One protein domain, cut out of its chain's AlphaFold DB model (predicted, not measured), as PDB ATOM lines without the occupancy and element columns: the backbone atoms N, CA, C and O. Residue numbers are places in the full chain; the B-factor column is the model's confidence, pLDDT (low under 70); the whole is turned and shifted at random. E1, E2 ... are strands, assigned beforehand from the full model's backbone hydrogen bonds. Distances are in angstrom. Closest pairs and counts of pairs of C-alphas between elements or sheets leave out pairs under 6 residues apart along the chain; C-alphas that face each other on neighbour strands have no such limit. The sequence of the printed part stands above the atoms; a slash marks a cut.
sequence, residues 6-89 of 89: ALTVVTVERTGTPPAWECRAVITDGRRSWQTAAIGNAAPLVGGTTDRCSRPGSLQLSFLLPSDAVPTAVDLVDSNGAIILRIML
ATOM      1  N   ALA A   6     -47.168 -38.161 -27.264       87.69
ATOM      2  CA  ALA A   6     -46.812 -37.990 -25.865       87.69
ATOM      3  C   ALA A   6     -46.683 -36.497 -25.539       87.69
ATOM      4  O   ALA A   6     -46.144 -35.717 -26.332       87.69
ATOM      5  N   LEU A   7     -47.174 -36.108 -24.361       88.62
ATOM      6  CA  LEU A   7     -46.902 -34.792 -23.795       88.62
ATOM      7  C   LEU A   7     -45.505 -34.818 -23.175       88.62
ATOM      8  O   LEU A   7     -45.267 -35.534 -22.206       88.62
ATOM      9  N   THR A   8     -44.587 -34.044 -23.741       89.12
ATOM     10  CA  THR A   8     -43.231 -33.864 -23.216       89.12
ATOM     11  C   THR A   8     -43.163 -32.522 -22.509       89.12
ATOM     12  O   THR A   8     -43.446 -31.489 -23.120       89.12
ATOM     13  N   VAL A   9     -42.799 -32.537 -21.227       89.88
ATOM     14  CA  VAL A   9     -42.609 -31.326 -20.422       89.88
ATOM     15  C   VAL A   9     -41.119 -31.138 -20.185       89.88
ATOM     16  O   VAL A   9     -40.459 -32.025 -19.652       89.88
ATOM     17  N   VAL A  10     -40.596 -29.981 -20.581       90.25
ATOM     18  CA  VAL A  10     -39.207 -29.584 -20.347       90.25
ATOM     19  C   VAL A  10     -39.206 -28.411 -19.383       90.25
ATOM     20  O   VAL A  10     -39.878 -27.409 -19.626       90.25
ATOM     21  N   THR A  11     -38.442 -28.533 -18.302       91.00
ATOM     22  CA  THR A  11     -38.211 -27.425 -17.372       91.00
ATOM     23  C   THR A  11     -36.807 -26.892 -17.594       91.00
ATOM     24  O   THR A  11     -35.836 -27.630 -17.466       91.00
ATOM     25  N   VAL A  12     -36.704 -25.612 -17.937       89.00
ATOM     26  CA  VAL A  12     -35.431 -24.902 -18.058       89.00
ATOM     27  C   VAL A  12     -35.244 -24.076 -16.798       89.00
ATOM     28  O   VAL A  12     -35.989 -23.121 -16.554       89.00
ATOM     29  N   GLU A  13     -34.258 -24.437 -15.988       90.25
ATOM     30  CA  GLU A  13     -33.875 -23.623 -14.841       90.25
ATOM     31  C   GLU A  13     -33.239 -22.321 -15.322       90.25
ATOM     32  O   GLU A  13     -32.371 -22.307 -16.197       90.25
ATOM     33  N   ARG A  14     -33.716 -21.203 -14.776       87.50
ATOM     34  CA  ARG A  14     -33.249 -19.868 -15.145       87.50
ATOM     35  C   ARG A  14     -32.851 -19.109 -13.899       87.50
ATOM     36  O   ARG A  14     -33.583 -19.087 -12.912       87.50
ATOM     37  N   THR A  15     -31.719 -18.430 -13.986       84.06
ATOM     38  CA  THR A  15     -31.222 -17.526 -12.952       84.06
ATOM     39  C   THR A  15     -31.041 -16.128 -13.527       84.06
ATOM     40  O   THR A  15     -30.715 -15.980 -14.703       84.06
ATOM     41  N   GLY A  16     -31.189 -15.108 -12.684       83.50
ATOM     42  CA  GLY A  16     -30.992 -13.710 -13.071       83.50
ATOM     43  C   GLY A  16     -32.258 -13.022 -13.583       83.50
ATOM     44  O   GLY A  16     -33.376 -13.512 -13.416       83.50
ATOM     45  N   THR A  17     -32.073 -11.836 -14.161       84.38
ATOM     46  CA  THR A  17     -33.175 -10.991 -14.629       84.38
ATOM     47  C   THR A  17     -33.791 -11.577 -15.901       84.38
ATOM     48  O   THR A  17     -33.056 -11.821 -16.861       84.38
ATOM     49  N   PRO A  18     -35.119 -11.794 -15.946       83.19
ATOM     50  CA  PRO A  18     -35.769 -12.277 -17.152       83.19
ATOM     51  C   PRO A  18     -35.622 -11.253 -18.289       83.19
ATOM     52  O   PRO A  18     -35.651 -10.043 -18.043       83.19
ATOM     53  N   PRO A  19     -35.466 -11.718 -19.536       81.12
ATOM     54  CA  PRO A  19     -35.430 -10.824 -20.682       81.12
ATOM     55  C   PRO A  19     -36.743 -10.045 -20.840       81.12
ATOM     56  O   PRO A  19     -37.812 -10.561 -20.541       81.12
ATOM     57  N   ALA A  20     -36.687  -8.832 -21.398       80.94
ATOM     58  CA  ALA A  20     -37.888  -8.034 -21.687       80.94
ATOM     59  C   ALA A  20     -38.667  -8.501 -22.938       80.94
ATOM     60  O   ALA A  20     -39.676  -7.897 -23.295       80.94
ATOM     61  N   TRP A  21     -38.187  -9.536 -23.629       80.31
ATOM     62  CA  TRP A  21     -38.777 -10.051 -24.862       80.31
ATOM     63  C   TRP A  21     -39.580 -11.333 -24.616       80.31
ATOM     64  O   TRP A  21     -39.283 -12.124 -23.718       80.31
ATOM     65  N   GLU A  22     -40.605 -11.538 -25.440       82.75
ATOM     66  CA  GLU A  22     -41.374 -12.781 -25.474       82.75
ATOM     67  C   GLU A  22     -40.686 -13.806 -26.370       82.75
ATOM     68  O   GLU A  22     -40.215 -13.480 -27.460       82.75
ATOM     69  N   CYS A  23     -40.665 -15.056 -25.921       78.38
ATOM     70  CA  CYS A  23     -40.052 -16.160 -26.642       78.38
ATOM     71  C   CYS A  23     -41.102 -17.171 -27.074       78.38
ATOM     72  O   CYS A  23     -42.124 -17.352 -26.412       78.38
ATOM     73  N   ARG A  24     -40.803 -17.902 -28.144       87.88
ATOM     74  CA  ARG A  24     -41.422 -19.207 -28.387       87.88
ATOM     75  C   ARG A  24     -40.368 -20.274 -28.176       87.88
ATOM     76  O   ARG A  24     -39.188 -20.012 -28.401       87.88
ATOM     77  N   ALA A  25     -40.785 -21.470 -27.776       90.44
ATOM     78  CA  ALA A  25     -39.870 -22.599 -27.740       90.44
ATOM     79  C   ALA A  25     -40.208 -23.627 -28.819       90.44
ATOM     80  O   ALA A  25     -41.361 -23.798 -29.232       90.44
ATOM     81  N   VAL A  26     -39.170 -24.297 -29.294       94.12
ATOM     82  CA  VAL A  26     -39.240 -25.335 -30.314       94.12
ATOM     83  C   VAL A  26     -38.375 -26.494 -29.849       94.12
ATOM     84  O   VAL A  26     -37.208 -26.300 -29.541       94.12
ATOM     85  N   ILE A  27     -38.931 -27.696 -29.795       95.25
ATOM     86  CA  ILE A  27     -38.166 -28.916 -29.519       95.25
ATOM     87  C   ILE A  27     -37.838 -29.611 -30.838       95.25
ATOM     88  O   ILE A  27     -38.641 -29.564 -31.772       95.25
ATOM     89  N   THR A  28     -36.661 -30.221 -30.946       95.81
ATOM     90  CA  THR A  28     -36.180 -30.841 -32.190       95.81
ATOM     91  C   THR A  28     -35.495 -32.179 -31.937       95.81
ATOM     92  O   THR A  28     -34.849 -32.359 -30.907       95.81
ATOM     93  N   ASP A  29     -35.634 -33.106 -32.889       95.56
ATOM     94  CA  ASP A  29     -34.879 -34.371 -32.969       95.56
ATOM     95  C   ASP A  29     -33.698 -34.280 -33.966       95.56
ATOM     96  O   ASP A  29     -33.118 -35.287 -34.372       95.56
ATOM     97  N   GLY A  30     -33.386 -33.065 -34.436       93.38
ATOM     98  CA  GLY A  30     -32.386 -32.797 -35.472       93.38
ATOM     99  C   GLY A  30     -32.903 -32.949 -36.908       93.38
ATOM    100  O   GLY A  30     -32.245 -32.489 -37.839       93.38
ATOM    101  N   ARG A  31     -34.088 -33.539 -37.109       94.06
ATOM    102  CA  ARG A  31     -34.727 -33.714 -38.429       94.06
ATOM    103  C   ARG A  31     -36.073 -33.007 -38.530       94.06
ATOM    104  O   ARG A  31     -36.436 -32.514 -39.594       94.06
ATOM    105  N   ARG A  32     -36.827 -32.998 -37.438       94.44
ATOM    106  CA  ARG A  32     -38.164 -32.433 -37.282       94.44
ATOM    107  C   ARG A  32     -38.161 -31.526 -36.067       94.44
ATOM    108  O   ARG A  32     -37.426 -31.747 -35.108       94.44
ATOM    109  N   SER A  33     -39.022 -30.525 -36.113       93.25
ATOM    110  CA  SER A  33     -39.207 -29.586 -35.022       93.25
ATOM    111  C   SER A  33     -40.684 -29.446 -34.678       93.25
ATOM    112  O   SER A  33     -41.557 -29.517 -35.547       93.25
ATOM    113  N   TRP A  34     -40.963 -29.259 -33.393       93.06
ATOM    114  CA  TRP A  34     -42.311 -29.111 -32.860       93.06
ATOM    115  C   TRP A  34     -42.373 -27.862 -31.998       93.06
ATOM    116  O   TRP A  34     -41.544 -27.650 -31.114       93.06
ATOM    117  N   GLN A  35     -43.359 -27.015 -32.269       89.94
ATOM    118  CA  GLN A  35     -43.586 -25.811 -31.480       89.94
ATOM    119  C   GLN A  35     -44.166 -26.173 -30.114       89.94
ATOM    120  O   GLN A  35     -44.857 -27.188 -29.971       89.94
ATOM    121  N   THR A  36     -43.920 -25.316 -29.122       85.19
ATOM    122  CA  THR A  36     -44.646 -25.372 -27.850       85.19
ATOM    123  C   THR A  36     -46.132 -25.417 -28.121       85.19
ATOM    124  O   THR A  36     -46.679 -24.569 -28.832       85.19
ATOM    125  N   ALA A  37     -46.794 -26.397 -27.534       73.31
ATOM    126  CA  ALA A  37     -48.224 -26.481 -27.644       73.31
ATOM    127  C   ALA A  37     -48.831 -25.429 -26.704       73.31
ATOM    128  O   ALA A  37     -48.515 -25.394 -25.514       73.31
ATOM    129  N   ALA A  38     -49.703 -24.567 -27.237       61.44
ATOM    130  CA  ALA A  38     -50.489 -23.620 -26.450       61.44
ATOM    131  C   ALA A  38     -51.578 -24.388 -25.693       61.44
ATOM    132  O   ALA A  38     -52.759 -24.313 -26.019       61.44
ATOM    133  N   ILE A  39     -51.180 -25.215 -24.731       52.25
ATOM    134  CA  ILE A  39     -52.126 -26.005 -23.963       52.25
ATOM    135  C   ILE A  39     -52.180 -25.418 -22.574       52.25
ATOM    136  O   ILE A  39     -51.562 -25.923 -21.643       52.25
ATOM    137  N   GLY A  40     -52.983 -24.364 -22.441       46.25
ATOM    138  CA  GLY A  40     -53.286 -23.725 -21.163       46.25
ATOM    139  C   GLY A  40     -53.924 -24.646 -20.113       46.25
ATOM    140  O   GLY A  40     -54.346 -24.129 -19.095       46.25
ATOM    141  N   ASN A  41     -54.008 -25.967 -20.339       51.19
ATOM    142  CA  ASN A  41     -54.577 -26.957 -19.421       51.19
ATOM    143  C   ASN A  41     -53.963 -28.383 -19.513       51.19
ATOM    144  O   ASN A  41     -54.470 -29.272 -18.837       51.19
ATOM    145  N   ALA A  42     -52.943 -28.676 -20.344       62.25
ATOM    146  CA  ALA A  42     -52.459 -30.076 -20.465       62.25
ATOM    147  C   ALA A  42     -51.497 -30.499 -19.355       62.25
ATOM    148  O   ALA A  42     -51.467 -31.671 -18.988       62.25
ATOM    149  N   ALA A  43     -50.716 -29.558 -18.836       70.44
ATOM    150  CA  ALA A  43     -49.884 -29.756 -17.665       70.44
ATOM    151  C   ALA A  43     -50.010 -28.507 -16.787       70.44
ATOM    152  O   ALA A  43     -49.804 -27.401 -17.296       70.44
ATOM    153  N   PRO A  44     -50.364 -28.642 -15.498       79.44
ATOM    154  CA  PRO A  44     -50.324 -27.509 -14.589       79.44
ATOM    155  C   PRO A  44     -48.887 -26.987 -14.489       79.44
ATOM    156  O   PRO A  44     -47.931 -27.768 -14.507       79.44
ATOM    157  N   LEU A  45     -48.731 -25.667 -14.381       81.19
ATOM    158  CA  LEU A  45     -47.443 -25.081 -14.023       81.19
ATOM    159  C   LEU A  45     -47.059 -25.567 -12.626       81.19
ATOM    160  O   LEU A  45     -47.845 -25.456 -11.681       81.19
ATOM    161  N   VAL A  46     -45.853 -26.106 -12.497       82.56
ATOM    162  CA  VAL A  46     -45.289 -26.456 -11.193       82.56
ATOM    163  C   VAL A  46     -44.921 -25.161 -10.460       82.56
ATOM    164  O   VAL A  46     -44.572 -24.155 -11.084       82.56
ATOM    165  N   GLY A  47     -45.020 -25.143  -9.129       84.62
ATOM    166  CA  GLY A  47     -44.696 -23.958  -8.330       84.62
ATOM    167  C   GLY A  47     -43.302 -23.402  -8.647       84.62
ATOM    168  O   GLY A  47     -42.341 -24.156  -8.764       84.62
ATOM    169  N   GLY A  48     -43.199 -22.080  -8.814       83.00
ATOM    170  CA  GLY A  48     -41.946 -21.409  -9.185       83.00
ATOM    171  C   GLY A  48     -41.600 -21.461 -10.680       83.00
ATOM    172  O   GLY A  48     -40.574 -20.906 -11.081       83.00
ATOM    173  N   THR A  49     -42.451 -22.080 -11.505       86.94
ATOM    174  CA  THR A  49     -42.308 -22.086 -12.966       86.94
ATOM    175  C   THR A  49     -43.230 -21.072 -13.652       86.94
ATOM    176  O   THR A  49     -44.227 -20.608 -13.099       86.94
ATOM    177  N   THR A  50     -42.883 -20.719 -14.883       86.19
ATOM    178  CA  THR A  50     -43.646 -19.867 -15.796       86.19
ATOM    179  C   THR A  50     -43.540 -20.449 -17.200       86.19
ATOM    180  O   THR A  50     -42.542 -21.073 -17.535       86.19
ATOM    181  N   ASP A  51     -44.535 -20.229 -18.047       84.94
ATOM    182  CA  ASP A  51     -44.492 -20.543 -19.480       84.94
ATOM    183  C   ASP A  51     -44.008 -19.353 -20.333       84.94
ATOM    184  O   ASP A  51     -43.889 -19.459 -21.552       84.94
ATOM    185  N   ARG A  52     -43.711 -18.209 -19.699       85.69
ATOM    186  CA  ARG A  52     -43.292 -16.963 -20.364       85.69
ATOM    187  C   ARG A  52     -41.841 -16.619 -20.089       85.69
ATOM    188  O   ARG A  52     -41.437 -16.530 -18.925       85.69
ATOM    189  N   CYS A  53     -41.097 -16.298 -21.147       85.56
ATOM    190  CA  CYS A  53     -39.715 -15.839 -21.016       85.56
ATOM    191  C   CYS A  53     -39.591 -14.507 -20.272       85.56
ATOM    192  O   CYS A  53     -38.648 -14.347 -19.498       85.56
ATOM    193  N   SER A  54     -40.567 -13.611 -20.429       87.25
ATOM    194  CA  SER A  54     -40.589 -12.281 -19.810       87.25
ATOM    195  C   SER A  54     -40.844 -12.276 -18.300       87.25
ATOM    196  O   SER A  54     -40.716 -11.243 -17.643       87.25
ATOM    197  N   ARG A  55     -41.205 -13.425 -17.717       87.25
ATOM    198  CA  ARG A  55     -41.477 -13.567 -16.283       87.25
ATOM    199  C   ARG A  55     -40.319 -14.244 -15.554       87.25
ATOM    200  O   ARG A  55     -39.661 -15.096 -16.148       87.25
ATOM    201  N   PRO A  56     -40.081 -13.914 -14.271       86.69
ATOM    202  CA  PRO A  56     -39.105 -14.620 -13.447       86.69
ATOM    203  C   PRO A  56     -39.556 -16.058 -13.139       86.69
ATOM    204  O   PRO A  56     -40.744 -16.372 -13.216       86.69
ATOM    205  N   GLY A  57     -38.602 -16.913 -12.761       89.00
ATOM    206  CA  GLY A  57     -38.821 -18.327 -12.431       89.00
ATOM    207  C   GLY A  57     -38.326 -19.288 -13.514       89.00
ATOM    208  O   GLY A  57     -37.923 -18.868 -14.601       89.00
ATOM    209  N   SER A  58     -38.354 -20.589 -13.237       90.81
ATOM    210  CA  SER A  58     -37.983 -21.608 -14.230       90.81
ATOM    211  C   SER A  58     -38.989 -21.629 -15.382       90.81
ATOM    212  O   SER A  58     -40.174 -21.376 -15.180       90.81
ATOM    213  N   LEU A  59     -38.536 -21.896 -16.603       89.38
ATOM    214  CA  LEU A  59     -39.421 -21.954 -17.764       89.38
ATOM    215  C   LEU A  59     -39.963 -23.379 -17.916       89.38
ATOM    216  O   LEU A  59     -39.182 -24.300 -18.132       89.38
ATOM    217  N   GLN A  60     -41.275 -23.568 -17.816       90.62
ATOM    218  CA  GLN A  60     -41.930 -24.847 -18.084       90.62
ATOM    219  C   GLN A  60     -42.521 -24.822 -19.494       90.62
ATOM    220  O   GLN A  60     -43.409 -24.030 -19.805       90.62
ATOM    221  N   LEU A  61     -42.026 -25.710 -20.349       89.19
ATOM    222  CA  LEU A  61     -42.376 -25.804 -21.759       89.19
ATOM    223  C   LEU A  61     -43.054 -27.142 -22.027       89.19
ATOM    224  O   LEU A  61     -42.566 -28.184 -21.600       89.19
ATOM    225  N   SER A  62     -44.172 -27.115 -22.745       89.69
ATOM    226  CA  SER A  62     -44.941 -28.318 -23.069       89.69
ATOM    227  C   SER A  62     -45.004 -28.532 -24.573       89.69
ATOM    228  O   SER A  62     -45.327 -27.618 -25.335       89.69
ATOM    229  N   PHE A  63     -44.735 -29.761 -24.996       90.56
ATOM    230  CA  PHE A  63     -44.676 -30.146 -26.398       90.56
ATOM    231  C   PHE A  63     -45.467 -31.430 -26.644       90.56
ATOM    232  O   PHE A  63     -45.501 -32.326 -25.801       90.56
ATOM    233  N   LEU A  64     -46.088 -31.530 -27.818       90.06
ATOM    234  CA  LEU A  64     -46.735 -32.755 -28.283       90.06
ATOM    235  C   LEU A  64     -45.852 -33.408 -29.333       90.06
ATOM    236  O   LEU A  64     -45.715 -32.884 -30.438       90.06
ATOM    237  N   LEU A  65     -45.262 -34.546 -28.981       90.69
ATOM    238  CA  LEU A  65     -44.351 -35.265 -29.861       90.69
ATOM    239  C   LEU A  65     -44.949 -36.609 -30.257       90.69
ATOM    240  O   LEU A  65     -45.651 -37.226 -29.452       90.69
ATOM    241  N   PRO A  66     -44.656 -37.101 -31.469       91.62
ATOM    242  CA  PRO A  66     -44.793 -38.516 -31.778       91.62
ATOM    243  C   PRO A  66     -44.039 -39.367 -30.747       91.62
ATOM    244  O   PRO A  66     -42.946 -39.000 -30.325       91.62
ATOM    245  N   SER A  67     -44.600 -40.506 -30.343       88.44
ATOM    246  CA  SER A  67     -43.994 -41.390 -29.335       88.44
ATOM    247  C   SER A  67     -42.639 -41.979 -29.752       88.44
ATOM    248  O   SER A  67     -41.909 -42.485 -28.910       88.44
ATOM    249  N   ASP A  68     -42.330 -41.962 -31.049       89.12
ATOM    250  CA  ASP A  68     -41.065 -42.397 -31.647       89.12
ATOM    251  C   ASP A  68     -40.043 -41.258 -31.811       89.12
ATOM    252  O   ASP A  68     -38.924 -41.498 -32.262       89.12
ATOM    253  N   ALA A  69     -40.410 -40.013 -31.497       93.06
ATOM    254  CA  ALA A  69     -39.471 -38.901 -31.547       93.06
ATOM    255  C   ALA A  69     -38.472 -38.989 -30.386       93.06
ATOM    256  O   ALA A  69     -38.860 -39.216 -29.240       93.06
ATOM    257  N   VAL A  70     -37.193 -38.755 -30.686       94.19
ATOM    258  CA  VAL A  70     -36.107 -38.681 -29.699       94.19
ATOM    259  C   VAL A  70     -35.566 -37.249 -29.701       94.19
ATOM    260  O   VAL A  70     -34.765 -36.909 -30.570       94.19
ATOM    261  N   PRO A  71     -36.038 -36.375 -28.796       94.88
ATOM    262  CA  PRO A  71     -35.576 -34.994 -28.726       94.88
ATOM    263  C   PRO A  71     -34.088 -34.900 -28.418       94.88
ATOM    264  O   PRO A  71     -33.590 -35.613 -27.554       94.88
ATOM    265  N   THR A  72     -33.407 -33.968 -29.074       96.75
ATOM    266  CA  THR A  72     -31.981 -33.692 -28.850       96.75
ATOM    267  C   THR A  72     -31.729 -32.271 -28.365       96.75
ATOM    268  O   THR A  72     -30.673 -31.992 -27.805       96.75
ATOM    269  N   ALA A  73     -32.658 -31.343 -28.619       96.75
ATOM    270  CA  ALA A  73     -32.517 -29.959 -28.191       96.75
ATOM    271  C   ALA A  73     -33.859 -29.228 -28.062       96.75
ATOM    272  O   ALA A  73     -34.847 -29.575 -28.717       96.75
ATOM    273  N   VAL A  74     -33.845 -28.162 -27.263       95.25
ATOM    274  CA  VAL A  74     -34.872 -27.122 -27.203       95.25
ATOM    275  C   VAL A  74     -34.264 -25.788 -27.618       95.25
ATOM    276  O   VAL A  74     -33.271 -25.340 -27.049       95.25
ATOM    277  N   ASP A  75     -34.898 -25.131 -28.579       94.31
ATOM    278  CA  ASP A  75     -34.557 -23.799 -29.052       94.31
ATOM    279  C   ASP A  75     -35.540 -22.774 -28.494       94.31
ATOM    280  O   ASP A  75     -36.753 -22.922 -28.647       94.31
ATOM    281  N   LEU A  76     -35.020 -21.706 -27.892       90.62
ATOM    282  CA  LEU A  76     -35.773 -20.480 -27.660       90.62
ATOM    283  C   LEU A  76     -35.582 -19.570 -28.868       90.62
ATOM    284  O   LEU A  76     -34.454 -19.203 -29.209       90.62
ATOM    285  N   VAL A  77     -36.691 -19.211 -29.503       90.38
ATOM    286  CA  VAL A  77     -36.711 -18.393 -30.712       90.38
ATOM    287  C   VAL A  77     -37.416 -17.065 -30.470       90.38
ATOM    288  O   VAL A  77     -38.323 -16.963 -29.636       90.38
ATOM    289  N   ASP A  78     -37.002 -16.054 -31.225       86.88
ATOM    290  CA  ASP A  78     -37.658 -14.751 -31.250       86.88
ATOM    291  C   ASP A  78     -39.000 -14.786 -32.018       86.88
ATOM    292  O   ASP A  78     -39.472 -15.825 -32.509       86.88
ATOM    293  N   SER A  79     -39.638 -13.622 -32.145       82.69
ATOM    294  CA  SER A  79     -40.875 -13.466 -32.919       82.69
ATOM    295  C   SER A  79     -40.712 -13.809 -34.405       82.69
ATOM    296  O   SER A  79     -41.670 -14.265 -35.025       82.69
ATOM    297  N   ASN A  80     -39.510 -13.646 -34.961       86.19
ATOM    298  CA  ASN A  80     -39.176 -13.933 -36.357       86.19
ATOM    299  C   ASN A  80     -38.770 -15.403 -36.579       86.19
ATOM    300  O   ASN A  80     -38.623 -15.837 -37.719       86.19
ATOM    301  N   GLY A  81     -38.617 -16.184 -35.506       84.69
ATOM    302  CA  GLY A  81     -38.173 -17.576 -35.551       84.69
ATOM    303  C   GLY A  81     -36.652 -17.752 -35.555       84.69
ATOM    304  O   GLY A  81     -36.188 -18.876 -35.749       84.69
ATOM    305  N   ALA A  82     -35.876 -16.690 -35.329       90.50
ATOM    306  CA  ALA A  82     -34.432 -16.796 -35.161       90.50
ATOM    307  C   ALA A  82     -34.104 -17.436 -33.805       90.50
ATOM    308  O   ALA A  82     -34.687 -17.077 -32.781       90.50
ATOM    309  N   ILE A  83     -33.163 -18.385 -33.796       91.81
ATOM    310  CA  ILE A  83     -32.714 -19.058 -32.572       91.81
ATOM    311  C   ILE A  83     -31.887 -18.075 -31.749       91.81
ATOM    312  O   ILE A  83     -30.832 -17.623 -32.190       91.81
ATOM    313  N   ILE A  84     -32.360 -17.781 -30.541       90.25
ATOM    314  CA  ILE A  84     -31.635 -16.974 -29.556       90.25
ATOM    315  C   ILE A  84     -30.756 -17.882 -28.694       90.25
ATOM    316  O   ILE A  84     -29.603 -17.562 -28.419       90.25
ATOM    317  N   LEU A  85     -31.307 -19.016 -28.258       90.00
ATOM    318  CA  LEU A  85     -30.634 -19.964 -27.377       90.00
ATOM    319  C   LEU A  85     -31.010 -21.391 -27.766       90.00
ATOM    320  O   LEU A  85     -32.191 -21.680 -27.942       90.00
ATOM    321  N   ARG A  86     -30.014 -22.280 -27.828       94.44
ATOM    322  CA  ARG A  86     -30.198 -23.728 -27.967       94.44
ATOM    323  C   ARG A  86     -29.734 -24.437 -26.705       94.44
ATOM    324  O   ARG A  86     -28.598 -24.255 -26.273       94.44
ATOM    325  N   ILE A  87     -30.602 -25.270 -26.154       92.81
ATOM    326  CA  ILE A  87     -30.355 -26.101 -24.977       92.81
ATOM    327  C   ILE A  87     -30.341 -27.552 -25.446       92.81
ATOM    328  O   ILE A  87     -31.326 -28.016 -26.016       92.81
ATOM    329  N   MET A  88     -29.232 -28.257 -25.237       95.38
ATOM    330  CA  MET A  88     -29.119 -29.681 -25.578       95.38
ATOM    331  C   MET A  88     -29.749 -30.536 -24.470       95.38
ATOM    332  O   MET A  88     -29.707 -30.139 -23.303       95.38
ATOM    333  N   LEU A  89     -30.344 -31.671 -24.849       89.69
ATOM    334  CA  LEU A  89     -31.020 -32.620 -23.954       89.69
ATOM    335  C   LEU A  89     -30.186 -33.882 -23.719       89.69
ATOM    336  O   LEU A  89     -29.463 -34.288 -24.658       89.69
TER     337      LEU A  89
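AT A GLANCE: This is residues 6 to 89 of the 89 residues of an uncharacterized protein of Mycolicibacter kumamotonensis (UniProt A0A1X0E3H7). Look for a small two-layer sandwich, in which the antiparallel pair E1 and E4 crosses one face of a four-strand sheet, the strands of the one at 64 degrees to those of the other. A long loop, residues 36 to 57, leads from E3 to E4. The printed part has 84 residues with no named helix and six named strands, E1 to E6; the class is all strand, though under half of the residues are in named elements. The larger sheet runs E3 E2 E5 E6, antiparallel; the whole is compact, with a radius of gyration of the C-alphas of 12.3 A and spans of 36 by 28 by 20 A.

HOW THE PARTS SIT: Begin at E1, residues 6 to 12, antiparallel to E4, residues 58 to 66, at 156 degrees; N 8 and O 63 are 2.8 A apart. E2, residues 24 to 28, and E3, residues 33 to 35, form a hairpin with N 34 and O 27 2.8 A apart. E2 and E5, residues 73 to 77, are antiparallel neighbours at 154 degrees, with N 26 and O 75 2.9 A apart. E5 and E6, residues 83 to 88, form the second hairpin, with N 74 and O 87 2.8 A apart. Between the sheets, the closest C-alphas of E3 and E4 are those of Gln 35 and Phe 63, 6.8 A apart.

IN THESE COORDINATES: Find C-alpha 6 at (-46.812, -37.990, -25.865); from there E1 runs 19.0 A. E4, 25.3 A long, begins at C-alpha 58, (-37.983, -21.608, -14.230). E6 ends at C-alpha 88, (-29.119, -29.681, -25.578).

THE WHOLE: The two farthest C-alphas, of Thr 17 and Asp 68, are 36.6 A apart. The printed part has no cut; the links E1 to E2 and E3 to E4 are long. Look for pLDDT under 70 at residues 38 to 42.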